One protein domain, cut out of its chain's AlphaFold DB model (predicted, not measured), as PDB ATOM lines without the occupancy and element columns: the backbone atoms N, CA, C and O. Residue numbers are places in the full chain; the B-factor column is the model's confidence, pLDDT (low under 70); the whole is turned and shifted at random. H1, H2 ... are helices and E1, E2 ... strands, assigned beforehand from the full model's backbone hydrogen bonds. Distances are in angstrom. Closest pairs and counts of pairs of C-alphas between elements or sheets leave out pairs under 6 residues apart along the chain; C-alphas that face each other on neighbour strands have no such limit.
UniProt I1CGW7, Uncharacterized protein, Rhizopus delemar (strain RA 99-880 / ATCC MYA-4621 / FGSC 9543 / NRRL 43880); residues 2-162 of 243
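Overview. This is residues 2 to 162 of the 243 residues of an uncharacterized protein of Rhizopus delemar (strain RA 99-880 / ATCC MYA-4621 / FGSC 9543 / NRRL 43880) (UniProt I1CGW7). One long helix, H1, runs along the longest axis; a two-stranded hairpin, E1 and E2, turns off from its far end, H6 packs on the hairpin beside that end, and H7 packs at a slant on the first half of H1. H4 sits between H6 and H7, and from the hairpin a long loop reaches outward, of which residues 53 to 59 stick out free. The printed part has 161 residues with seven named helices and two named strands, in the order H1, E1, E2, H2, H3, H4, H5, H6, H7; it is mostly helix, and the sheet, E1 - E2, is antiparallel. The whole is only just compact, close to loose, with a radius of gyration of the C-alphas of 18.3 A, and elongated, spanning 61 by 38 by 34 A.

Along the chain. H1, residues 2 to 31, begins at C-alpha 2 at (18.025, -56.390, -68.788) and is 44.0 A long. E1 is residues 32 to 37, 14.9 A, and E2 residues 40 to 45, 16.6 A. The short H2, residues 73 to 76, and H3, residues 79 to 85, follow. H4 is residues 92 to 101, 13.6 A; H5 is residues 108 to 112. H6, residues 115 to 126, is 16.6 A long. H7, residues 141 to 160, is 28.0 A long and ends at C-alpha 160 at (15.218, -24.629, -47.516).

Arrangement. With its residues 7 to 15, H1 touches H7 at a steep tilt of 46 degrees, the same way; the closest C-alphas, of Ser 11 and Met 144, are 6.1 A apart. With its residues 25 to 28 it touches H6, about perpendicular at 84 degrees, closest at Met 25 and Met 124, 7.1 A between C-alphas. In the hairpin of E1 and E2, N 35 and O 42 are within hydrogen-bond range at 2.9 A, as are N 44 and O 33 at 3.0 A. The closest C-alphas of E1 and H2, of Phe 35 and Val 75, are 6.0 A apart. Those of E2 and H6, of Asn 42 and Ala 119, are 5.1 A apart. H6 is the hub: it also touches H3, closest at Asp 84 and Ile 116, 6.6 A between C-alphas, and only just touches H5, only at the corner, with 3 pairs of C-alphas within 8 A. H4 and H7 only just touch, with 3 pairs within 8 A, closest at the C-alphas of Phe 93 and Met 152, 7.5 A. H2 and H7 are apart. Each O i to N i+4 pair is within hydrogen-bond range in H3, H4, H5, H6 and H7, and 25 of 26 in H1; H2 is too short for such a pair.

Size, cuts and confidence. The C-alphas farthest apart, of Lys 2 and Ser 57, are 61.4 A apart. The printed part has no cut. The links from E2 to H2, 27 residues, and from H6 to H7, 14 residues, are long. Mean pLDDT of the printed part is 81.4; 17 residues are under 70, among them residues 61 to 70.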
ATOM      1  N   LYS A   2      18.348 -55.777 -70.105       75.06
ATOM      2  CA  LYS A   2      18.025 -56.390 -68.788       75.06
ATOM      3  C   LYS A   2      18.940 -56.009 -67.603       75.06
ATOM      4  O   LYS A   2      18.516 -56.122 -66.459       75.06
ATOM      5  N   LYS A   3      20.200 -55.619 -67.840       76.81
ATOM      6  CA  LYS A   3      21.125 -55.157 -66.779       76.81
ATOM      7  C   LYS A   3      20.831 -53.716 -66.345       76.81
ATOM      8  O   LYS A   3      20.751 -53.455 -65.154       76.81
ATOM      9  N   LEU A   4      20.602 -52.820 -67.309       78.19
ATOM     10  CA  LEU A   4      20.252 -51.421 -67.050       78.19
ATOM     11  C   LEU A   4      18.902 -51.305 -66.331       78.19
ATOM     12  O   LEU A   4      18.790 -50.588 -65.347       78.19
ATOM     13  N   GLN A   5      17.901 -52.070 -66.776       81.00
ATOM     14  CA  GLN A   5      16.590 -52.108 -66.129       81.00
ATOM     15  C   GLN A   5      16.683 -52.579 -64.670       81.00
ATOM     16  O   GLN A   5      16.117 -51.939 -63.792       81.00
ATOM     17  N   ARG A   6      17.442 -53.649 -64.393       80.75
ATOM     18  CA  ARG A   6      17.681 -54.120 -63.019       80.75
ATOM     19  C   ARG A   6      18.400 -53.085 -62.159       80.75
ATOM     20  O   ARG A   6      18.022 -52.901 -61.012       80.75
ATOM     21  N   ALA A   7      19.388 -52.388 -62.718       79.38
ATOM     22  CA  ALA A   7      20.093 -51.325 -62.009       79.38
ATOM     23  C   ALA A   7      19.167 -50.145 -61.659       79.38
ATOM     24  O   ALA A   7      19.226 -49.642 -60.541       79.38
ATOM     25  N   MET A   8      18.278 -49.741 -62.577       80.94
ATOM     26  CA  MET A   8      17.282 -48.693 -62.313       80.94
ATOM     27  C   MET A   8      16.268 -49.115 -61.245       80.94
ATOM     28  O   MET A   8      16.025 -48.350 -60.311       80.94
ATOM     29  N   ILE A   9      15.726 -50.335 -61.345       83.44
ATOM     30  CA  ILE A   9      14.798 -50.893 -60.348       83.44
ATOM     31  C   ILE A   9      15.470 -50.910 -58.975       83.44
ATOM     32  O   ILE A   9      14.975 -50.274 -58.055       83.44
ATOM     33  N   GLY A  10      16.665 -51.490 -58.871       83.31
ATOM     34  CA  GLY A  10      17.358 -51.574 -57.591       83.31
ATOM     35  C   GLY A  10      17.731 -50.207 -57.002       83.31
ATOM     36  O   GLY A  10      17.640 -50.018 -55.794       83.31
ATOM     37  N   SER A  11      18.085 -49.210 -57.826       83.69
ATOM     38  CA  SER A  11      18.293 -47.838 -57.326       83.69
ATOM     39  C   SER A  11      17.002 -47.190 -56.808       83.69
ATOM     40  O   SER A  11      17.042 -46.407 -55.861       83.69
ATOM     41  N   THR A  12      15.857 -47.546 -57.397       86.31
ATOM     42  CA  THR A  12      14.537 -47.087 -56.950       86.31
ATOM     43  C   THR A  12      14.161 -47.760 -55.634       86.31
ATOM     44  O   THR A  12      13.802 -47.066 -54.686       86.31
ATOM     45  N   ASP A  13      14.329 -49.080 -55.540       88.69
ATOM     46  CA  ASP A  13      14.074 -49.858 -54.324       88.69
ATOM     47  C   ASP A  13      14.943 -49.365 -53.165       88.69
ATOM     48  O   ASP A  13      14.444 -49.132 -52.066       88.69
ATOM     49  N   TYR A  14      16.226 -49.089 -53.428       91.25
ATOM     50  CA  TYR A  14      17.128 -48.467 -52.460       91.25
ATOM     51  C   TYR A  14      16.551 -47.164 -51.887       91.25
ATOM     52  O   TYR A  14      16.495 -47.003 -50.668       91.25
ATOM     53  N   ILE A  15      16.076 -46.247 -52.736       91.00
ATOM     54  CA  ILE A  15      15.501 -44.976 -52.274       91.00
ATOM     55  C   ILE A  15      14.164 -45.166 -51.561       91.00
ATOM     56  O   ILE A  15      13.896 -44.466 -50.584       91.00
ATOM     57  N   LEU A  16      13.337 -46.120 -51.989       90.56
ATOM     58  CA  LEU A  16      12.092 -46.457 -51.298       90.56
ATOM     59  C   LEU A  16      12.362 -46.982 -49.883       90.56
ATOM     60  O   LEU A  16      11.729 -46.526 -48.926       90.56
ATOM     61  N   HIS A  17      13.336 -47.880 -49.732       92.12
ATOM     62  CA  HIS A  17      13.753 -48.403 -48.435       92.12
ATOM     63  C   HIS A  17      14.405 -47.330 -47.568       92.12
ATOM     64  O   HIS A  17      14.043 -47.192 -46.402       92.12
ATOM     65  N   PHE A  18      15.293 -46.514 -48.139       91.75
ATOM     66  CA  PHE A  18      15.905 -45.394 -47.432       91.75
ATOM     67  C   PHE A  18      14.842 -44.403 -46.934       91.75
ATOM     68  O   PHE A  18      14.834 -44.035 -45.764       91.75
ATOM     69  N   SER A  19      13.888 -44.023 -47.785       90.38
ATOM     70  CA  SER A  19      12.783 -43.132 -47.414       90.38
ATOM     71  C   SER A  19      11.900 -43.736 -46.315       90.38
ATOM     72  O   SER A  19      11.556 -43.050 -45.351       90.38
ATOM     73  N   SER A  20      11.583 -45.030 -46.413       90.81
ATOM     74  CA  SER A  20      10.835 -45.762 -45.379       90.81
ATOM     75  C   SER A  20      11.570 -45.760 -44.039       90.81
ATOM     76  O   SER A  20      10.959 -45.510 -43.004       90.81
ATOM     77  N   LEU A  21      12.889 -45.955 -44.054       90.75
ATOM     78  CA  LEU A  21      13.731 -45.904 -42.863       90.75
ATOM     79  C   LEU A  21      13.714 -44.514 -42.207       90.75
ATOM     80  O   LEU A  21      13.548 -44.418 -40.993       90.75
ATOM     81  N   ILE A  22      13.806 -43.434 -42.995       89.31
ATOM     82  CA  ILE A  22      13.660 -42.063 -42.473       89.31
ATOM     83  C   ILE A  22      12.278 -41.868 -41.839       89.31
ATOM     84  O   ILE A  22      12.170 -41.301 -40.753       89.31
ATOM     85  N   GLN A  23      11.210 -42.368 -42.466       87.62
ATOM     86  CA  GLN A  23       9.867 -42.290 -41.889       87.62
ATOM     87  C   GLN A  23       9.750 -43.079 -40.581       87.62
ATOM     88  O   GLN A  23       9.155 -42.575 -39.631       87.62
ATOM     89  N   MET A  24      10.340 -44.272 -40.498       88.25
ATOM     90  CA  MET A  24      10.382 -45.064 -39.267       88.25
ATOM     91  C   MET A  24      11.133 -44.333 -38.153       88.25
ATOM     92  O   MET A  24      10.615 -44.252 -37.041       88.25
ATOM     93  N   MET A  25      12.282 -43.715 -38.451       87.88
ATOM     94  CA  MET A  25      12.997 -42.864 -37.490       87.88
ATOM     95  C   MET A  25      12.107 -41.720 -36.989       87.88
ATOM     96  O   MET A  25      11.989 -41.501 -35.784       87.88
ATOM     97  N   MET A  26      11.403 -41.035 -37.896       83.94
ATOM     98  CA  MET A  26      10.460 -39.971 -37.536       83.94
ATOM     99  C   MET A  26       9.278 -40.480 -36.702       83.94
ATOM    100  O   MET A  26       8.783 -39.753 -35.845       83.94
ATOM    101  N   ILE A  27       8.805 -41.707 -36.937       82.88
ATOM    102  CA  ILE A  27       7.750 -42.339 -36.133       82.88
ATOM    103  C   ILE A  27       8.270 -42.664 -34.734       82.88
ATOM    104  O   ILE A  27       7.579 -42.352 -33.766       82.88
ATOM    105  N   CYS A  28       9.482 -43.208 -34.612       83.31
ATOM    106  CA  CYS A  28      10.100 -43.481 -33.317       83.31
ATOM    107  C   CYS A  28      10.224 -42.192 -32.490       83.31
ATOM    108  O   CYS A  28       9.919 -42.193 -31.301       83.31
ATOM    109  N   LEU A  29      10.550 -41.062 -33.121       81.81
ATOM    110  CA  LEU A  29      10.596 -39.753 -32.459       81.81
ATOM    111  C   LEU A  29       9.229 -39.201 -32.018       81.81
ATOM    112  O   LEU A  29       9.184 -38.257 -31.236       81.81
ATOM    113  N   LYS A  30       8.099 -39.758 -32.468       77.38
ATOM    114  CA  LYS A  30       6.781 -39.335 -31.955       77.38
ATOM    115  C   LYS A  30       6.570 -39.798 -30.515       77.38
ATOM    116  O   LYS A  30       6.025 -39.053 -29.706       77.38
ATOM    117  N   THR A  31       7.021 -41.008 -30.198       78.94
ATOM    118  CA  THR A  31       6.819 -41.674 -28.900       78.94
ATOM    119  C   THR A  31       8.066 -41.675 -28.017       78.94
ATOM    120  O   THR A  31       8.038 -42.213 -26.909       78.94
ATOM    121  N   ASN A  32       9.157 -41.069 -28.488       84.25
ATOM    122  CA  ASN A  32      10.417 -40.962 -27.768       84.25
ATOM    123  C   ASN A  32      10.889 -39.508 -27.708       84.25
ATOM    124  O   ASN A  32      10.644 -38.721 -28.619       84.25
ATOM    125  N   GLN A  33      11.604 -39.167 -26.642       86.19
ATOM    126  CA  GLN A  33      12.240 -37.867 -26.455       86.19
ATOM    127  C   GLN A  33      13.742 -38.049 -26.326       86.19
ATOM    128  O   GLN A  33      14.191 -39.007 -25.688       86.19
ATOM    129  N   PHE A  34      14.505 -37.097 -26.857       88.00
ATOM    130  CA  PHE A  34      15.898 -36.943 -26.464       88.00
ATOM    131  C   PHE A  34      15.986 -36.421 -25.026       88.00
ATOM    132  O   PHE A  34      15.163 -35.604 -24.611       88.00
ATOM    133  N   PHE A  35      16.979 -36.885 -24.278       87.56
ATOM    134  CA  PHE A  35      17.325 -36.378 -22.953       87.56
ATOM    135  C   PHE A  35      18.840 -36.450 -22.750       87.56
ATOM    136  O   PHE A  35      19.523 -37.219 -23.436       87.56
ATOM    137  N   LEU A  36      19.351 -35.649 -21.817       88.69
ATOM    138  CA  LEU A  36      20.748 -35.687 -21.401       88.69
ATOM    139  C   LEU A  36      20.928 -36.645 -20.219       88.69
ATOM    140  O   LEU A  36      20.233 -36.541 -19.209       88.69
ATOM    141  N   ASP A  37      21.865 -37.576 -20.358       86.31
ATOM    142  CA  ASP A  37      22.398 -38.402 -19.276       86.31
ATOM    143  C   ASP A  37      23.855 -37.982 -19.043       86.31
ATOM    144  O   ASP A  37      24.775 -38.435 -19.732       86.31
ATOM    145  N   GLY A  38      24.044 -36.986 -18.173       85.06
ATOM    146  CA  GLY A  38      25.282 -36.206 -18.138       85.06
ATOM    147  C   GLY A  38      25.484 -35.452 -19.456       85.06
ATOM    148  O   GLY A  38      24.586 -34.745 -19.908       85.06
ATOM    149  N   ASP A  39      26.638 -35.646 -20.100       82.69
ATOM    150  CA  ASP A  39      26.956 -35.045 -21.408       82.69
ATOM    151  C   ASP A  39      26.510 -35.905 -22.607       82.69
ATOM    152  O   ASP A  39      26.767 -35.566 -23.765       82.69
ATOM    153  N   VAL A  40      25.852 -37.044 -22.362       86.56
ATOM    154  CA  VAL A  40      25.463 -37.992 -23.412       86.56
ATOM    155  C   VAL A  40      24.000 -37.808 -23.790       86.56
ATOM    156  O   VAL A  40      23.100 -37.901 -22.958       86.56
ATOM    157  N   ILE A  41      23.750 -37.624 -25.086       88.75
ATOM    158  CA  ILE A  41      22.395 -37.584 -25.641       88.75
ATOM    159  C   ILE A  41      21.867 -39.016 -25.769       88.75
ATOM    160  O   ILE A  41      22.457 -39.850 -26.460       88.75
ATOM    161  N   ASN A  42      20.728 -39.294 -25.139       89.19
ATOM    162  CA  ASN A  42      20.020 -40.572 -25.211       89.19
ATOM    163  C   ASN A  42      18.537 -40.361 -25.554       89.19
ATOM    164  O   ASN A  42      18.046 -39.234 -25.590       89.19
ATOM    165  N   THR A  43      17.809 -41.450 -25.817       89.06
ATOM    166  CA  THR A  43      16.362 -41.432 -26.089       89.06
ATOM    167  C   THR A  43      15.594 -42.256 -25.068       89.06
ATOM    168  O   THR A  43      16.026 -43.353 -24.717       89.06
ATOM    169  N   ARG A  44      14.430 -41.771 -24.630       87.50
ATOM    170  CA  ARG A  44      13.509 -42.513 -23.755       87.50
ATOM    171  C   ARG A  44      12.082 -42.444 -24.277       87.50
ATOM    172  O   ARG A  44      11.690 -41.423 -24.847       87.50
ATOM    173  N   LYS A  45      11.296 -43.492 -24.016       85.69
ATOM    174  CA  LYS A  45       9.851 -43.477 -24.272       85.69
ATOM    175  C   LYS A  45       9.171 -42.480 -23.346       85.69
ATOM    176  O   LYS A  45       9.511 -42.366 -22.170       85.69
ATOM    177  N   VAL A  46       8.212 -41.757 -23.896       78.94
ATOM    178  CA  VAL A  46       7.498 -40.681 -23.213       78.94
ATOM    179  C   VAL A  46       6.033 -40.714 -23.607       78.94
ATOM    180  O   VAL A  46       5.673 -41.004 -24.750       78.94
ATOM    181  N   ASN A  47       5.183 -40.354 -22.652       70.06
ATOM    182  CA  ASN A  47       3.812 -39.990 -22.959       70.06
ATOM    183  C   ASN A  47       3.895 -38.622 -23.637       70.06
ATOM    184  O   ASN A  47       4.199 -37.631 -22.976       70.06
ATOM    185  N   GLY A  48       3.780 -38.578 -24.966       66.31
ATOM    186  CA  GLY A  48       3.997 -37.324 -25.686       66.31
ATOM    187  C   GLY A  48       2.909 -36.274 -25.400       66.31
ATOM    188  O   GLY A  48       2.045 -36.452 -24.544       66.31
ATOM    189  N   PHE A  49       2.916 -35.179 -26.161       70.19
ATOM    190  CA  PHE A  49       2.047 -34.035 -25.889       70.19
ATOM    191  C   PHE A  49       0.556 -34.331 -26.056       70.19
ATOM    192  O   PHE A  49       0.082 -34.612 -27.159       70.19
ATOM    193  N   ASP A  50      -0.188 -34.175 -24.968       72.00
ATOM    194  CA  ASP A  50      -1.637 -34.212 -24.991       72.00
ATOM    195  C   ASP A  50      -2.196 -32.884 -25.525       72.00
ATOM    196  O   ASP A  50      -2.167 -31.852 -24.854       72.00
ATOM    197  N   ILE A  51      -2.740 -32.911 -26.744       71.06
ATOM    198  CA  ILE A  51      -3.344 -31.736 -27.383       71.06
ATOM    199  C   ILE A  51      -4.550 -31.182 -26.607       71.06
ATOM    200  O   ILE A  51      -4.894 -30.011 -26.769       71.06
ATOM    201  N   THR A  52      -5.178 -31.982 -25.742       72.25
ATOM    202  CA  THR A  52      -6.275 -31.519 -24.884       72.25
ATOM    203  C   THR A  52      -5.809 -30.479 -23.859       72.25
ATOM    204  O   THR A  52      -6.619 -29.670 -23.416       72.25
ATOM    205  N   THR A  53      -4.503 -30.407 -23.565       73.69
ATOM    206  CA  THR A  53      -3.917 -29.371 -22.693       73.69
ATOM    207  C   THR A  53      -4.007 -27.965 -23.283       73.69
ATOM    208  O   THR A  53      -4.070 -26.991 -22.538       73.69
ATOM    209  N   ILE A  54      -4.028 -27.848 -24.615       74.56
ATOM    210  CA  ILE A  54      -4.154 -26.562 -25.308       74.56
ATOM    211  C   ILE A  54      -5.538 -26.366 -25.909       74.56
ATOM    212  O   ILE A  54      -5.990 -25.241 -26.021       74.56
ATOM    213  N   VAL A  55      -6.250 -27.415 -26.299       71.69
ATOM    214  CA  VAL A  55      -7.566 -27.263 -26.927       71.69
ATOM    215  C   VAL A  55      -8.654 -27.080 -25.851       71.69
ATOM    216  O   VAL A  55      -8.621 -27.790 -24.849       71.69
ATOM    217  N   PRO A  56      -9.646 -26.178 -26.024       74.19
ATOM    218  CA  PRO A  56     -10.759 -26.054 -25.079       74.19
ATOM    219  C   PRO A  56     -11.523 -27.373 -24.890       74.19
ATOM    220  O   PRO A  56     -11.701 -28.125 -25.850       74.19
ATOM    221  N   SER A  57     -12.036 -27.614 -23.678       76.44
ATOM    222  CA  SER A  57     -12.673 -28.882 -23.278       76.44
ATOM    223  C   SER A  57     -13.843 -29.318 -24.162       76.44
ATOM    224  O   SER A  57     -14.078 -30.503 -24.357       76.44
ATOM    225  N   GLU A  58     -14.540 -28.359 -24.765       73.31
ATOM    226  CA  GLU A  58     -15.651 -28.572 -25.704       73.31
ATOM    227  C   GLU A  58     -15.241 -29.312 -26.992       73.31
ATOM    228  O   GLU A  58     -16.094 -29.845 -27.701       73.31
ATOM    229  N   PHE A  59     -13.946 -29.327 -27.312       69.62
ATOM    230  CA  PHE A  59     -13.379 -29.986 -28.491       69.62
ATOM    231  C   PHE A  59     -12.541 -31.218 -28.130       69.62
ATOM    232  O   PHE A  59     -11.888 -31.790 -29.008       69.62
ATOM    233  N   HIS A  60     -12.528 -31.630 -26.860       72.88
ATOM    234  CA  HIS A  60     -11.881 -32.873 -26.456       72.88
ATOM    235  C   HIS A  60     -12.657 -34.051 -27.054       72.88
ATOM    236  O   HIS A  60     -13.870 -34.166 -26.906       72.88
ATOM    237  N   THR A  61     -11.955 -34.915 -27.783       66.25
ATOM    238  CA  THR A  61     -12.479 -36.214 -28.225       66.25
ATOM    239  C   THR A  61     -11.975 -37.305 -27.288       66.25
ATOM    240  O   THR A  61     -10.884 -37.152 -26.749       66.25
ATOM    241  N   ASP A  62     -12.691 -38.430 -27.189       65.44
ATOM    242  CA  ASP A  62     -12.430 -39.544 -26.250       65.44
ATOM    243  C   ASP A  62     -11.004 -40.139 -26.273       65.44
ATOM    244  O   ASP A  62     -10.656 -40.952 -25.424       65.44
ATOM    245  N   SER A  63     -10.157 -39.769 -27.238       56.12
ATOM    246  CA  SER A  63      -8.715 -40.029 -27.173       56.12
ATOM    247  C   SER A  63      -7.914 -39.092 -28.088       56.12
ATOM    248  O   SER A  63      -8.153 -39.062 -29.303       56.12
ATOM    249  N   PRO A  64      -6.910 -38.360 -27.579       54.91
ATOM    250  CA  PRO A  64      -5.862 -37.825 -28.435       54.91
ATOM    251  C   PRO A  64      -5.019 -38.999 -28.966       54.91
ATOM    252  O   PRO A  64      -4.285 -39.645 -28.228       54.91
ATOM    253  N   LYS A  65      -5.144 -39.313 -30.264       56.53
ATOM    254  CA  LYS A  65      -4.405 -40.422 -30.913       56.53
ATOM    255  C   LYS A  65      -2.954 -40.099 -31.261       56.53
ATOM    256  O   LYS A  65      -2.207 -40.997 -31.636       56.53
ATOM    257  N   TYR A  66      -2.568 -38.829 -31.197       55.47
ATOM    258  CA  TYR A  66      -1.262 -38.387 -31.659       55.47
ATOM    259  C   TYR A  66      -0.659 -37.437 -30.650       55.47
ATOM    260  O   TYR A  66      -1.128 -36.316 -30.470       55.47
ATOM    261  N   THR A  67       0.395 -37.920 -30.019       53.94
ATOM    262  CA  THR A  67       1.213 -37.184 -29.084       53.94
ATOM    263  C   THR A  67       2.540 -36.882 -29.785       53.94
ATOM    264  O   THR A  67       3.217 -37.783 -30.274       53.94
ATOM    265  N   ILE A  68       2.878 -35.601 -29.947       57.38
ATOM    266  CA  ILE A  68       4.205 -35.177 -30.425       57.38
ATOM    267  C   ILE A  68       4.965 -34.758 -29.185       57.38
ATOM    268  O   ILE A  68       4.533 -33.837 -28.506       57.38
ATOM    269  N   THR A  69       6.064 -35.411 -28.841       63.81
ATOM    270  CA  THR A  69       6.797 -34.984 -27.645       63.81
ATOM    271  C   THR A  69       7.578 -33.700 -27.938       63.81
ATOM    272  O   THR A  69       8.316 -33.669 -28.925       63.81
ATOM    273  N   PRO A  70       7.450 -32.638 -27.116       66.06
ATOM    274  CA  PRO A  70       8.301 -31.462 -27.243       66.06
ATOM    275  C   PRO A  70       9.775 -31.849 -27.091       66.06
ATOM    276  O   PRO A  70      10.109 -32.720 -26.285       66.06
ATOM    277  N   LEU A  71      10.672 -31.192 -27.828       73.62
ATOM    278  CA  LEU A  71      12.103 -31.304 -27.551       73.62
ATOM    279  C   LEU A  71      12.372 -30.754 -26.143       73.62
ATOM    280  O   LEU A  71      11.863 -29.688 -25.794       73.62
ATOM    281  N   ALA A  72      13.118 -31.496 -25.326       77.19
ATOM    282  CA  ALA A  72      13.466 -31.052 -23.981       77.19
ATOM    283  C   ALA A  72      14.374 -29.808 -24.062       77.19
ATOM    284  O   ALA A  72      15.275 -29.765 -24.902       77.19
ATOM    285  N   MET A  73      14.105 -28.777 -23.250       76.19
ATOM    286  CA  MET A  73      14.824 -27.493 -23.341       76.19
ATOM    287  C   MET A  73      16.319 -27.645 -23.032       76.19
ATOM    288  O   MET A  73      17.144 -27.114 -23.761       76.19
ATOM    289  N   ASP A  74      16.665 -28.462 -22.040       82.44
ATOM    290  CA  ASP A  74      18.042 -28.832 -21.694       82.44
ATOM    291  C   ASP A  74      18.804 -29.472 -22.866       82.44
ATOM    292  O   ASP A  74      19.971 -29.163 -23.103       82.44
ATOM    293  N   VAL A  75      18.135 -30.322 -23.649       84.19
ATOM    294  CA  VAL A  75      18.706 -30.897 -24.875       84.19
ATOM    295  C   VAL A  75      18.842 -29.838 -25.963       84.19
ATOM    296  O   VAL A  75      19.868 -29.790 -26.634       84.19
ATOM    297  N   SER A  76      17.828 -28.991 -26.148       81.12
ATOM    298  CA  SER A  76      17.848 -27.923 -27.156       81.12
ATOM    299  C   SER A  76      18.976 -26.917 -26.922       81.12
ATOM    300  O   SER A  76      19.559 -26.423 -27.886       81.12
ATOM    301  N   ASP A  77      19.285 -26.630 -25.659       84.75
ATOM    302  CA  ASP A  77      20.322 -25.677 -25.258       84.75
ATOM    303  C   ASP A  77      21.729 -26.301 -25.256       84.75
ATOM    304  O   ASP A  77      22.728 -25.591 -25.124       84.75
ATOM    305  N   SER A  78      21.836 -27.622 -25.443       84.94
ATOM    306  CA  SER A  78      23.120 -28.313 -25.525       84.94
ATOM    307  C   SER A  78      23.895 -27.887 -26.782       84.94
ATOM    308  O   SER A  78      23.420 -28.096 -27.906       84.94
ATOM    309  N   PRO A  79      25.140 -27.387 -26.644       83.62
ATOM    310  CA  PRO A  79      25.995 -27.086 -27.791       83.62
ATOM    311  C   PRO A  79      26.241 -28.310 -28.680       83.62
ATOM    312  O   PRO A  79      26.300 -28.186 -29.904       83.62
ATOM    313  N   ALA A  80      26.338 -29.498 -28.071       79.75
ATOM    314  CA  ALA A  80      26.511 -30.759 -28.785       79.75
ATOM    315  C   ALA A  80      25.280 -31.099 -29.635       79.75
ATOM    316  O   ALA A  80      25.423 -31.519 -30.782       79.75
ATOM    317  N   PHE A  81      24.075 -30.856 -29.107       84.81
ATOM    318  CA  PHE A  81      22.843 -31.037 -29.867       84.81
ATOM    319  C   PHE A  81      22.756 -30.041 -31.025       84.81
ATOM    320  O   PHE A  81      22.534 -30.453 -32.156       84.81
ATOM    321  N   GLY A  82      22.978 -28.744 -30.787       82.75
ATOM    322  CA  GLY A  82      22.893 -27.726 -31.840       82.75
ATOM    323  C   GLY A  82      23.879 -27.963 -32.991       82.75
ATOM    324  O   GLY A  82      23.501 -27.883 -34.165       82.75
ATOM    325  N   ALA A  83      25.129 -28.305 -32.664       84.00
ATOM    326  CA  ALA A  83      26.160 -28.599 -33.652       84.00
ATOM    327  C   ALA A  83      25.818 -29.842 -34.485       84.00
ATOM    328  O   ALA A  83      25.876 -29.774 -35.713       84.00
ATOM    329  N   ASP A  84      25.414 -30.943 -33.850       84.81
ATOM    330  CA  ASP A  84      25.089 -32.189 -34.551       84.81
ATOM    331  C   ASP A  84      23.770 -32.078 -35.335       84.81
ATOM    332  O   ASP A  84      23.680 -32.465 -36.497       84.81
ATOM    333  N   PHE A  85      22.758 -31.422 -34.762       82.62
ATOM    334  CA  PHE A  85      21.465 -31.199 -35.414       82.62
ATOM    335  C   PHE A  85      21.609 -30.408 -36.718       82.62
ATOM    336  O   PHE A  85      20.918 -30.684 -37.700       82.62
ATOM    337  N   SER A  86      22.550 -29.461 -36.781       79.56
ATOM    338  CA  SER A  86      22.837 -28.723 -38.017       79.56
ATOM    339  C   SER A  86      23.331 -29.621 -39.165       79.56
ATOM    340  O   SER A  86      23.195 -29.269 -40.341       79.56
ATOM    341  N   GLN A  87      23.849 -30.811 -38.847       82.31
ATOM    342  CA  GLN A  87      24.408 -31.759 -39.806       82.31
ATOM    343  C   GLN A  87      23.402 -32.812 -40.286       82.31
ATOM    344  O   GLN A  87      23.733 -33.584 -41.195       82.31
ATOM    345  N   LEU A  88      22.165 -32.809 -39.764       70.94
ATOM    346  CA  LEU A  88      21.110 -33.794 -40.055       70.94
ATOM    347  C   LEU A  88      20.899 -34.037 -41.563       70.94
ATOM    348  O   LEU A  88      20.656 -35.157 -42.000       70.94
ATOM    349  N   PHE A  89      21.033 -32.994 -42.385       65.00
ATOM    350  CA  PHE A  89      20.799 -33.075 -43.834       65.00
ATOM    351  C   PHE A  89      22.068 -33.254 -44.672       65.00
ATOM    352  O   PHE A  89      21.982 -33.347 -45.896       65.00
ATOM    353  N   GLN A  90      23.242 -33.287 -44.040       72.25
ATOM    354  CA  GLN A  90      24.528 -33.411 -44.727       72.25
ATOM    355  C   GLN A  90      25.190 -34.753 -44.418       72.25
ATOM    356  O   GLN A  90      25.420 -35.556 -45.318       72.25
ATOM    357  N   GLN A  91      25.469 -35.022 -43.145       82.44
ATOM    358  CA  GLN A  91      26.276 -36.180 -42.754       82.44
ATOM    359  C   GLN A  91      25.409 -37.358 -42.307       82.44
ATOM    360  O   GLN A  91      25.710 -38.508 -42.632       82.44
ATOM    361  N   HIS A  92      24.268 -37.091 -41.668       85.62
ATOM    362  CA  HIS A  92      23.434 -38.144 -41.088       85.62
ATOM    363  C   HIS A  92      22.833 -39.072 -42.145       85.62
ATOM    364  O   HIS A  92      22.840 -40.284 -41.958       85.62
ATOM    365  N   PHE A  93      22.402 -38.557 -43.301       89.12
ATOM    366  CA  PHE A  93      21.917 -39.414 -44.390       89.12
ATOM    367  C   PHE A  93      22.986 -40.384 -44.910       89.12
ATOM    368  O   PHE A  93      22.687 -41.550 -45.176       89.12
ATOM    369  N   SER A  94      24.245 -39.946 -44.967       89.00
ATOM    370  CA  SER A  94      25.374 -40.810 -45.327       89.00
ATOM    371  C   SER A  94      25.645 -41.865 -44.251       89.00
ATOM    372  O   SER A  94      25.887 -43.028 -44.579       89.00
ATOM    373  N   LEU A  95      25.536 -41.508 -42.967       90.19
ATOM    374  CA  LEU A  95      25.680 -42.447 -41.845       90.19
ATOM    375  C   LEU A  95      24.567 -43.496 -41.829       90.19
ATOM    376  O   LEU A  95      24.841 -44.680 -41.643       90.19
ATOM    377  N   ILE A  96      23.322 -43.079 -42.064       90.25
ATOM    378  CA  ILE A  96      22.158 -43.967 -42.175       90.25
ATOM    379  C   ILE A  96      22.363 -44.939 -43.335       90.25
ATOM    380  O   ILE A  96      22.239 -46.151 -43.156       90.25
ATOM    381  N   SER A  97      22.755 -44.420 -44.503       89.75
ATOM    382  CA  SER A  97      23.055 -45.244 -45.672       89.75
ATOM    383  C   SER A  97      24.152 -46.270 -45.367       89.75
ATOM    384  O   SER A  97      24.012 -47.457 -45.657       89.75
ATOM    385  N   THR A  98      25.217 -45.840 -44.691       90.00
ATOM    386  CA  THR A  98      26.348 -46.705 -44.341       90.00
ATOM    387  C   THR A  98      25.959 -47.796 -43.339       90.00
ATOM    388  O   THR A  98      26.371 -48.941 -43.523       90.00
ATOM    389  N   LYS A  99      25.142 -47.488 -42.319       88.75
ATOM    390  CA  LYS A  99      24.678 -48.474 -41.324       88.75
ATOM    391  C   LYS A  99      23.776 -49.541 -41.949       88.75
ATOM    392  O   LYS A  99      23.989 -50.725 -41.706       88.75
ATOM    393  N   TYR A 100      22.790 -49.134 -42.745       88.88
ATOM    394  CA  TYR A 100      21.739 -50.042 -43.219       88.88
ATOM    395  C   TYR A 100      22.020 -50.656 -44.592       88.88
ATOM    396  O   TYR A 100      21.524 -51.733 -44.883       88.88
ATOM    397  N   PHE A 101      22.848 -50.031 -45.428       88.88
ATOM    398  CA  PHE A 101      23.101 -50.500 -46.797       88.88
ATOM    399  C   PHE A 101      24.592 -50.722 -47.091       88.88
ATOM    400  O   PHE A 101      24.937 -51.427 -48.035       88.88
ATOM    401  N   GLY A 102      25.496 -50.188 -46.261       83.06
ATOM    402  CA  GLY A 102      26.940 -50.382 -46.393       83.06
ATOM    403  C   GLY A 102      27.428 -51.751 -45.904       83.06
ATOM    404  O   GLY A 102      26.788 -52.420 -45.093       83.06
ATOM    405  N   ASN A 103      28.601 -52.179 -46.380       74.00
ATOM    406  CA  ASN A 103      29.191 -53.476 -46.010       74.00
ATOM    407  C   ASN A 103      29.923 -53.467 -44.659       74.00
ATOM    408  O   ASN A 103      30.070 -54.521 -44.054       74.00
ATOM    409  N   ARG A 104      30.419 -52.307 -44.212       69.25
ATOM    410  CA  ARG A 104      31.281 -52.187 -43.018       69.25
ATOM    411  C   ARG A 104      30.649 -51.404 -41.860       69.25
ATOM    412  O   ARG A 104      31.263 -51.326 -40.804       69.25
ATOM    413  N   GLY A 105      29.449 -50.846 -42.046       68.31
ATOM    414  CA  GLY A 105      28.848 -49.921 -41.081       68.31
ATOM    415  C   GLY A 105      29.675 -48.642 -40.881       68.31
ATOM    416  O   GLY A 105      30.699 -48.429 -41.536       68.31
ATOM    417  N   SER A 106      29.202 -47.756 -40.004       71.50
ATOM    418  CA  SER A 106      29.915 -46.526 -39.635       71.50
ATOM    419  C   SER A 106      31.015 -46.834 -38.613       71.50
ATOM    420  O   SER A 106      30.790 -47.607 -37.684       71.50
ATOM    421  N   GLN A 107      32.198 -46.223 -38.746       71.06
ATOM    422  CA  GLN A 107      33.269 -46.378 -37.754       71.06
ATOM    423  C   GLN A 107      32.882 -45.717 -36.422       71.06
ATOM    424  O   GLN A 107      32.258 -44.656 -36.414       71.06
ATOM    425  N   GLY A 108      33.292 -46.309 -35.292       67.19
ATOM    426  CA  GLY A 108      32.951 -45.805 -33.954       67.19
ATOM    427  C   GLY A 108      33.408 -44.363 -33.700       67.19
ATOM    428  O   GLY A 108      32.664 -43.585 -33.120       67.19
ATOM    429  N   GLN A 109      34.577 -43.966 -34.217       66.19
ATOM    430  CA  GLN A 109      35.064 -42.582 -34.119       66.19
ATOM    431  C   GLN A 109      34.176 -41.592 -34.884       66.19
ATOM    432  O   GLN A 109      33.879 -40.518 -34.370       66.19
ATOM    433  N   THR A 110      33.706 -41.968 -36.078       75.44
ATOM    434  CA  THR A 110      32.754 -41.161 -36.849       75.44
ATOM    435  C   THR A 110      31.425 -41.057 -36.110       75.44
ATOM    436  O   THR A 110      30.853 -39.983 -36.032       75.44
ATOM    437  N   LEU A 111      30.941 -42.155 -35.524       77.50
ATOM    438  CA  LEU A 111      29.659 -42.162 -34.827       77.50
ATOM    439  C   LEU A 111      29.692 -41.354 -33.517       77.50
ATOM    440  O   LEU A 111      28.733 -40.651 -33.216       77.50
ATOM    441  N   ASN A 112      30.820 -41.367 -32.800       78.19
ATOM    442  CA  ASN A 112      31.029 -40.556 -31.596       78.19
ATOM    443  C   ASN A 112      30.974 -39.043 -31.868       78.19
ATOM    444  O   ASN A 112      30.645 -38.284 -30.963       78.19
ATOM    445  N   ALA A 113      31.266 -38.604 -33.097       83.75
ATOM    446  CA  ALA A 113      31.105 -37.207 -33.498       83.75
ATOM    447  C   ALA A 113      29.630 -36.802 -33.699       83.75
ATOM    448  O   ALA A 113      29.341 -35.610 -33.772       83.75
ATOM    449  N   HIS A 114      28.712 -37.778 -33.754       88.00
ATOM    450  CA  HIS A 114      27.286 -37.581 -34.019       88.00
ATOM    451  C   HIS A 114      26.410 -38.181 -32.908       88.00
ATOM    452  O   HIS A 114      25.826 -39.267 -33.072       88.00
ATOM    453  N   PRO A 115      26.316 -37.519 -31.743       87.94
ATOM    454  CA  PRO A 115      25.570 -38.030 -30.597       87.94
ATOM    455  C   PRO A 115      24.068 -38.216 -30.880       87.94
ATOM    456  O   PRO A 115      23.488 -39.206 -30.430       87.94
ATOM    457  N   ILE A 116      23.438 -37.355 -31.690       88.38
ATOM    458  CA  ILE A 116      22.023 -37.501 -32.074       88.38
ATOM    459  C   ILE A 116      21.850 -38.746 -32.946       88.38
ATOM    460  O   ILE A 116      20.931 -39.538 -32.725       88.38
ATOM    461  N   GLN A 117      22.749 -38.959 -33.914       89.12
ATOM    462  CA  GLN A 117      22.686 -40.140 -34.777       89.12
ATOM    463  C   GLN A 117      22.902 -41.428 -33.984       89.12
ATOM    464  O   GLN A 117      22.230 -42.429 -34.231       89.12
ATOM    465  N   THR A 118      23.822 -41.395 -33.021       90.38
ATOM    466  CA  THR A 118      24.088 -42.513 -32.113       90.38
ATOM    467  C   THR A 118      22.842 -42.875 -31.315       90.38
ATOM    468  O   THR A 118      22.458 -44.044 -31.269       90.38
ATOM    469  N   ALA A 119      22.179 -41.879 -30.724       89.62
ATOM    470  CA  ALA A 119      20.955 -42.078 -29.959       89.62
ATOM    471  C   ALA A 119      19.822 -42.638 -30.837       89.62
ATOM    472  O   ALA A 119      19.171 -43.612 -30.459       89.62
ATOM    473  N   LEU A 120      19.651 -42.105 -32.052       89.88
ATOM    474  CA  LEU A 120      18.695 -42.629 -33.032       89.88
ATOM    475  C   LEU A 120      18.996 -44.074 -33.422       89.88
ATOM    476  O   LEU A 120      18.088 -44.890 -33.502       89.88
ATOM    477  N   PHE A 121      20.258 -44.423 -33.652       90.50
ATOM    478  CA  PHE A 121      20.633 -45.792 -33.986       90.50
ATOM    479  C   PHE A 121      20.347 -46.771 -32.856       90.50
ATOM    480  O   PHE A 121      19.795 -47.828 -33.147       90.50
ATOM    481  N   LYS A 122      20.637 -46.407 -31.602       90.62
ATOM    482  CA  LYS A 122      20.256 -47.215 -30.434       90.62
ATOM    483  C   LYS A 122      18.740 -47.401 -30.350       90.62
ATOM    484  O   LYS A 122      18.280 -48.502 -30.071       90.62
ATOM    485  N   LEU A 123      17.971 -46.343 -30.620       90.50
ATOM    486  CA  LEU A 123      16.510 -46.403 -30.635       90.50
ATOM    487  C   LEU A 123      15.989 -47.359 -31.713       90.50
ATOM    488  O   LEU A 123      15.127 -48.185 -31.438       90.50
ATOM    489  N   MET A 124      16.536 -47.278 -32.925       90.50
ATOM    490  CA  MET A 124      16.147 -48.160 -34.028       90.50
ATOM    491  C   MET A 124      16.518 -49.622 -33.754       90.50
ATOM    492  O   MET A 124      15.728 -50.511 -34.057       90.50
ATOM    493  N   ASP A 125      17.681 -49.867 -33.142       90.38
ATOM    494  CA  ASP A 125      18.105 -51.213 -32.739       90.38
ATOM    495  C   ASP A 125      17.174 -51.787 -31.651       90.38
ATOM    496  O   ASP A 125      16.858 -52.975 -31.676       90.38
ATOM    497  N   ALA A 126      16.684 -50.945 -30.730       89.75
ATOM    498  CA  ALA A 126      15.722 -51.340 -29.698       89.75
ATOM    499  C   ALA A 126      14.325 -51.682 -30.253       89.75
ATOM    500  O   ALA A 126      13.608 -52.472 -29.645       89.75
ATOM    501  N   GLU A 127      13.948 -51.119 -31.404       88.31
ATOM    502  CA  GLU A 127      12.703 -51.431 -32.125       88.31
ATOM    503  C   GLU A 127      12.896 -52.553 -33.174       88.31
ATOM    504  O   GLU A 127      12.047 -52.752 -34.040       88.31
ATOM    505  N   ASP A 128      14.012 -53.293 -33.102       89.12
ATOM    506  CA  ASP A 128      14.375 -54.414 -33.987       89.12
ATOM    507  C   ASP A 128      14.469 -54.045 -35.484       89.12
ATOM    508  O   ASP A 128      14.322 -54.885 -36.374       89.12
ATOM    509  N   ILE A 129      14.757 -52.774 -35.788       88.44
ATOM    510  CA  ILE A 129      14.940 -52.300 -37.163       88.44
ATOM    511  C   ILE A 129      16.406 -52.469 -37.555       88.44
ATOM    512  O   ILE A 129      17.264 -51.643 -37.224       88.44
ATOM    513  N   LYS A 130      16.684 -53.536 -38.308       85.69
ATOM    514  CA  LYS A 130      18.035 -53.947 -38.702       85.69
ATOM    515  C   LYS A 130      18.265 -53.801 -40.207       85.69
ATOM    516  O   LYS A 130      17.380 -53.419 -40.971       85.69
ATOM    517  N   LYS A 131      19.490 -54.085 -40.650       85.38
ATOM    518  CA  LYS A 131      19.870 -54.051 -42.071       85.38
ATOM    519  C   LYS A 131      19.054 -55.047 -42.901       85.38
ATOM    520  O   LYS A 131      18.659 -54.739 -44.021       85.38
ATOM    521  N   GLU A 132      18.758 -56.212 -42.337       84.25
ATOM    522  CA  GLU A 132      18.021 -57.299 -42.987       84.25
ATOM    523  C   GLU A 132      16.566 -56.919 -43.298       84.25
ATOM    524  O   GLU A 132      15.963 -57.487 -44.203       84.25
ATOM    525  N   THR A 133      16.018 -55.918 -42.600       81.94
ATOM    526  CA  THR A 133      14.686 -55.356 -42.861       81.94
ATOM    527  C   THR A 133      14.592 -54.691 -44.241       81.94
ATOM    528  O   THR A 133      13.496 -54.541 -44.779       81.94
ATOM    529  N   PHE A 134      15.726 -54.305 -44.839       83.69
ATOM    530  CA  PHE A 134      15.789 -53.561 -46.098       83.69
ATOM    531  C   PHE A 134      16.654 -54.290 -47.136       83.69
ATOM    532  O   PHE A 134      17.779 -53.867 -47.421       83.69
ATOM    533  N   PRO A 135      16.157 -55.397 -47.717       79.44
ATOM    534  CA  PRO A 135      16.906 -56.144 -48.715       79.44
ATOM    535  C   PRO A 135      17.053 -55.317 -49.997       79.44
ATOM    536  O   PRO A 135      16.090 -55.071 -50.716       79.44
ATOM    537  N   VAL A 136      18.283 -54.902 -50.302       78.44
ATOM    538  CA  VAL A 136      18.625 -54.257 -51.574       78.44
ATOM    539  C   VAL A 136      19.608 -55.151 -52.312       78.44
ATOM    540  O   VAL A 136      20.792 -55.215 -51.977       78.44
ATOM    541  N   GLU A 137      19.120 -55.864 -53.322       74.62
ATOM    542  CA  GLU A 137      19.942 -56.807 -54.073       74.62
ATOM    543  C   GLU A 137      20.702 -56.135 -55.221       74.62
ATOM    544  O   GLU A 137      20.126 -55.482 -56.089       74.62
ATOM    545  N   ASN A 138      22.010 -56.402 -55.287       71.62
ATOM    546  CA  ASN A 138      22.828 -56.243 -56.494       71.62
ATOM    547  C   ASN A 138      22.854 -54.831 -57.113       71.62
ATOM    548  O   ASN A 138      23.043 -54.687 -58.326       71.62
ATOM    549  N   VAL A 139      22.712 -53.781 -56.300       81.94
ATOM    550  CA  VAL A 139      22.861 -52.395 -56.765       81.94
ATOM    551  C   VAL A 139      24.317 -51.952 -56.611       81.94
ATOM    552  O   VAL A 139      24.867 -52.020 -55.510       81.94
ATOM    553  N   PRO A 140      24.966 -51.468 -57.684       85.81
ATOM    554  CA  PRO A 140      26.289 -50.866 -57.593       85.81
ATOM    555  C   PRO A 140      26.330 -49.726 -56.568       85.81
ATOM    556  O   PRO A 140      25.487 -48.829 -56.596       85.81
ATOM    557  N   SER A 141      27.355 -49.713 -55.713       84.50
ATOM    558  CA  SER A 141      27.536 -48.675 -54.683       84.50
ATOM    559  C   SER A 141      27.562 -47.252 -55.264       84.50
ATOM    560  O   SER A 141      27.010 -46.335 -54.662       84.50
ATOM    561  N   SER A 142      28.111 -47.071 -56.471       86.81
ATOM    562  CA  SER A 142      28.099 -45.784 -57.177       86.81
ATOM    563  C   SER A 142      26.685 -45.290 -57.497       86.81
ATOM    564  O   SER A 142      26.411 -44.099 -57.368       86.81
ATOM    565  N   LEU A 143      25.766 -46.194 -57.855       87.56
ATOM    566  CA  LEU A 143      24.369 -45.852 -58.122       87.56
ATOM    567  C   LEU A 143      23.601 -45.548 -56.836       87.56
ATOM    568  O   LEU A 143      22.830 -44.594 -56.824       87.56
ATOM    569  N   MET A 144      23.844 -46.294 -55.753       89.19
ATOM    570  CA  MET A 144      23.276 -45.960 -54.438       89.19
ATOM    571  C   MET A 144      23.731 -44.571 -53.981       89.19
ATOM    572  O   MET A 144      22.913 -43.759 -53.561       89.19
ATOM    573  N   SER A 145      25.027 -44.268 -54.121       89.81
ATOM    574  CA  SER A 145      25.587 -42.961 -53.765       89.81
ATOM    575  C   SER A 145      24.970 -41.829 -54.588       89.81
ATOM    576  O   SER A 145      24.616 -40.793 -54.029       89.81
ATOM    577  N   LEU A 146      24.816 -42.018 -55.902       91.38
ATOM    578  CA  LEU A 146      24.181 -41.029 -56.774       91.38
ATOM    579  C   LEU A 146      22.708 -40.820 -56.401       91.38
ATOM    580  O   LEU A 146      22.253 -39.684 -56.268       91.38
ATOM    581  N   ALA A 147      21.967 -41.909 -56.196       90.69
ATOM    582  CA  ALA A 147      20.564 -41.850 -55.811       90.69
ATOM    583  C   ALA A 147      20.388 -41.138 -54.460       90.69
ATOM    584  O   ALA A 147      19.507 -40.287 -54.320       90.69
ATOM    585  N   LEU A 148      21.262 -41.427 -53.487       91.31
ATOM    586  CA  LEU A 148      21.273 -40.757 -52.191       91.31
ATOM    587  C   LEU A 148      21.530 -39.257 -52.347       91.31
ATOM    588  O   LEU A 148      20.796 -38.462 -51.776       91.31
ATOM    589  N   GLN A 149      22.506 -38.843 -53.158       91.00
ATOM    590  CA  GLN A 149      22.776 -37.421 -53.406       91.00
ATOM    591  C   GLN A 149      21.575 -36.688 -54.016       91.00
ATOM    592  O   GLN A 149      21.267 -35.564 -53.607       91.00
ATOM    593  N   ILE A 150      20.869 -37.324 -54.955       90.62
ATOM    594  CA  ILE A 150      19.631 -36.778 -55.529       90.62
ATOM    595  C   ILE A 150      18.571 -36.626 -54.431       90.62
ATOM    596  O   ILE A 150      17.972 -35.557 -54.299       90.62
ATOM    597  N   TYR A 151      18.379 -37.656 -53.601       89.81
ATOM    598  CA  TYR A 151      17.452 -37.612 -52.470       89.81
ATOM    599  C   TYR A 151      17.797 -36.481 -51.494       89.81
ATOM    600  O   TYR A 151      16.932 -35.675 -51.163       89.81
ATOM    601  N   MET A 152      19.064 -36.369 -51.087       88.94
ATOM    602  CA  MET A 152      19.553 -35.329 -50.178       88.94
ATOM    603  C   MET A 152      19.340 -33.926 -50.745       88.94
ATOM    604  O   MET A 152      18.932 -33.026 -50.016       88.94
ATOM    605  N   THR A 153      19.587 -33.735 -52.043       88.12
ATOM    606  CA  THR A 153      19.389 -32.447 -52.721       88.12
ATOM    607  C   THR A 153      17.915 -32.061 -52.744       88.12
ATOM    608  O   THR A 153      17.563 -30.947 -52.358       88.12
ATOM    609  N   ASN A 154      17.040 -32.996 -53.124       86.00
ATOM    610  CA  ASN A 154      15.596 -32.776 -53.121       86.00
ATOM    611  C   ASN A 154      15.088 -32.464 -51.713       86.00
ATOM    612  O   ASN A 154      14.349 -31.499 -51.524       86.00
ATOM    613  N   PHE A 155      15.539 -33.231 -50.720       83.25
ATOM    614  CA  PHE A 155      15.209 -33.001 -49.323       83.25
ATOM    615  C   PHE A 155      15.676 -31.604 -48.889       83.25
ATOM    616  O   PHE A 155      14.871 -30.797 -48.440       83.25
ATOM    617  N   LYS A 156      16.943 -31.242 -49.111       83.31
ATOM    618  CA  LYS A 156      17.462 -29.906 -48.788       83.31
ATOM    619  C   LYS A 156      16.627 -28.794 -49.428       83.31
ATOM    620  O   LYS A 156      16.295 -27.836 -48.741       83.31
ATOM    621  N   ASN A 157      16.250 -28.933 -50.698       82.06
ATOM    622  CA  ASN A 157      15.432 -27.943 -51.400       82.06
ATOM    623  C   ASN A 157      14.030 -27.811 -50.785       82.06
ATOM    624  O   ASN A 157      13.567 -26.693 -50.570       82.06
ATOM    625  N   MET A 158      13.384 -28.930 -50.434       76.56
ATOM    626  CA  MET A 158      12.078 -28.923 -49.762       76.56
ATOM    627  C   MET A 158      12.117 -28.197 -48.410       76.56
ATOM    628  O   MET A 158      11.172 -27.495 -48.059       76.56
ATOM    629  N   TRP A 159      13.201 -28.359 -47.648       73.81
ATOM    630  CA  TRP A 159      13.336 -27.768 -46.312       73.81
ATOM    631  C   TRP A 159      13.907 -26.344 -46.326       73.81
ATOM    632  O   TRP A 159      13.611 -25.561 -45.424       73.81
ATOM    633  N   ALA A 160      14.679 -25.977 -47.350       76.50
ATOM    634  CA  ALA A 160      15.218 -24.629 -47.516       76.50
ATOM    635  C   ALA A 160      14.131 -23.598 -47.839       76.50
ATOM    636  O   ALA A 160      14.212 -22.471 -47.354       76.50
ATOM    637  N   ASP A 161      13.111 -23.987 -48.611       74.69
ATOM    638  CA  ASP A 161      12.045 -23.076 -49.033       74.69
ATOM    639  C   ASP A 161      11.207 -22.575 -47.840       74.69
ATOM    640  O   ASP A 161      10.657 -21.486 -47.897       74.69
ATOM    641  N   LYS A 162      11.147 -23.301 -46.707       76.25
ATOM    642  CA  LYS A 162      10.359 -22.997 -45.480       76.25
ATOM    643  C   LYS A 162       8.861 -22.702 -45.698       76.25
ATOM    644  O   LYS A 162       8.099 -22.760 -44.738       76.25
TER     645      LYS A 162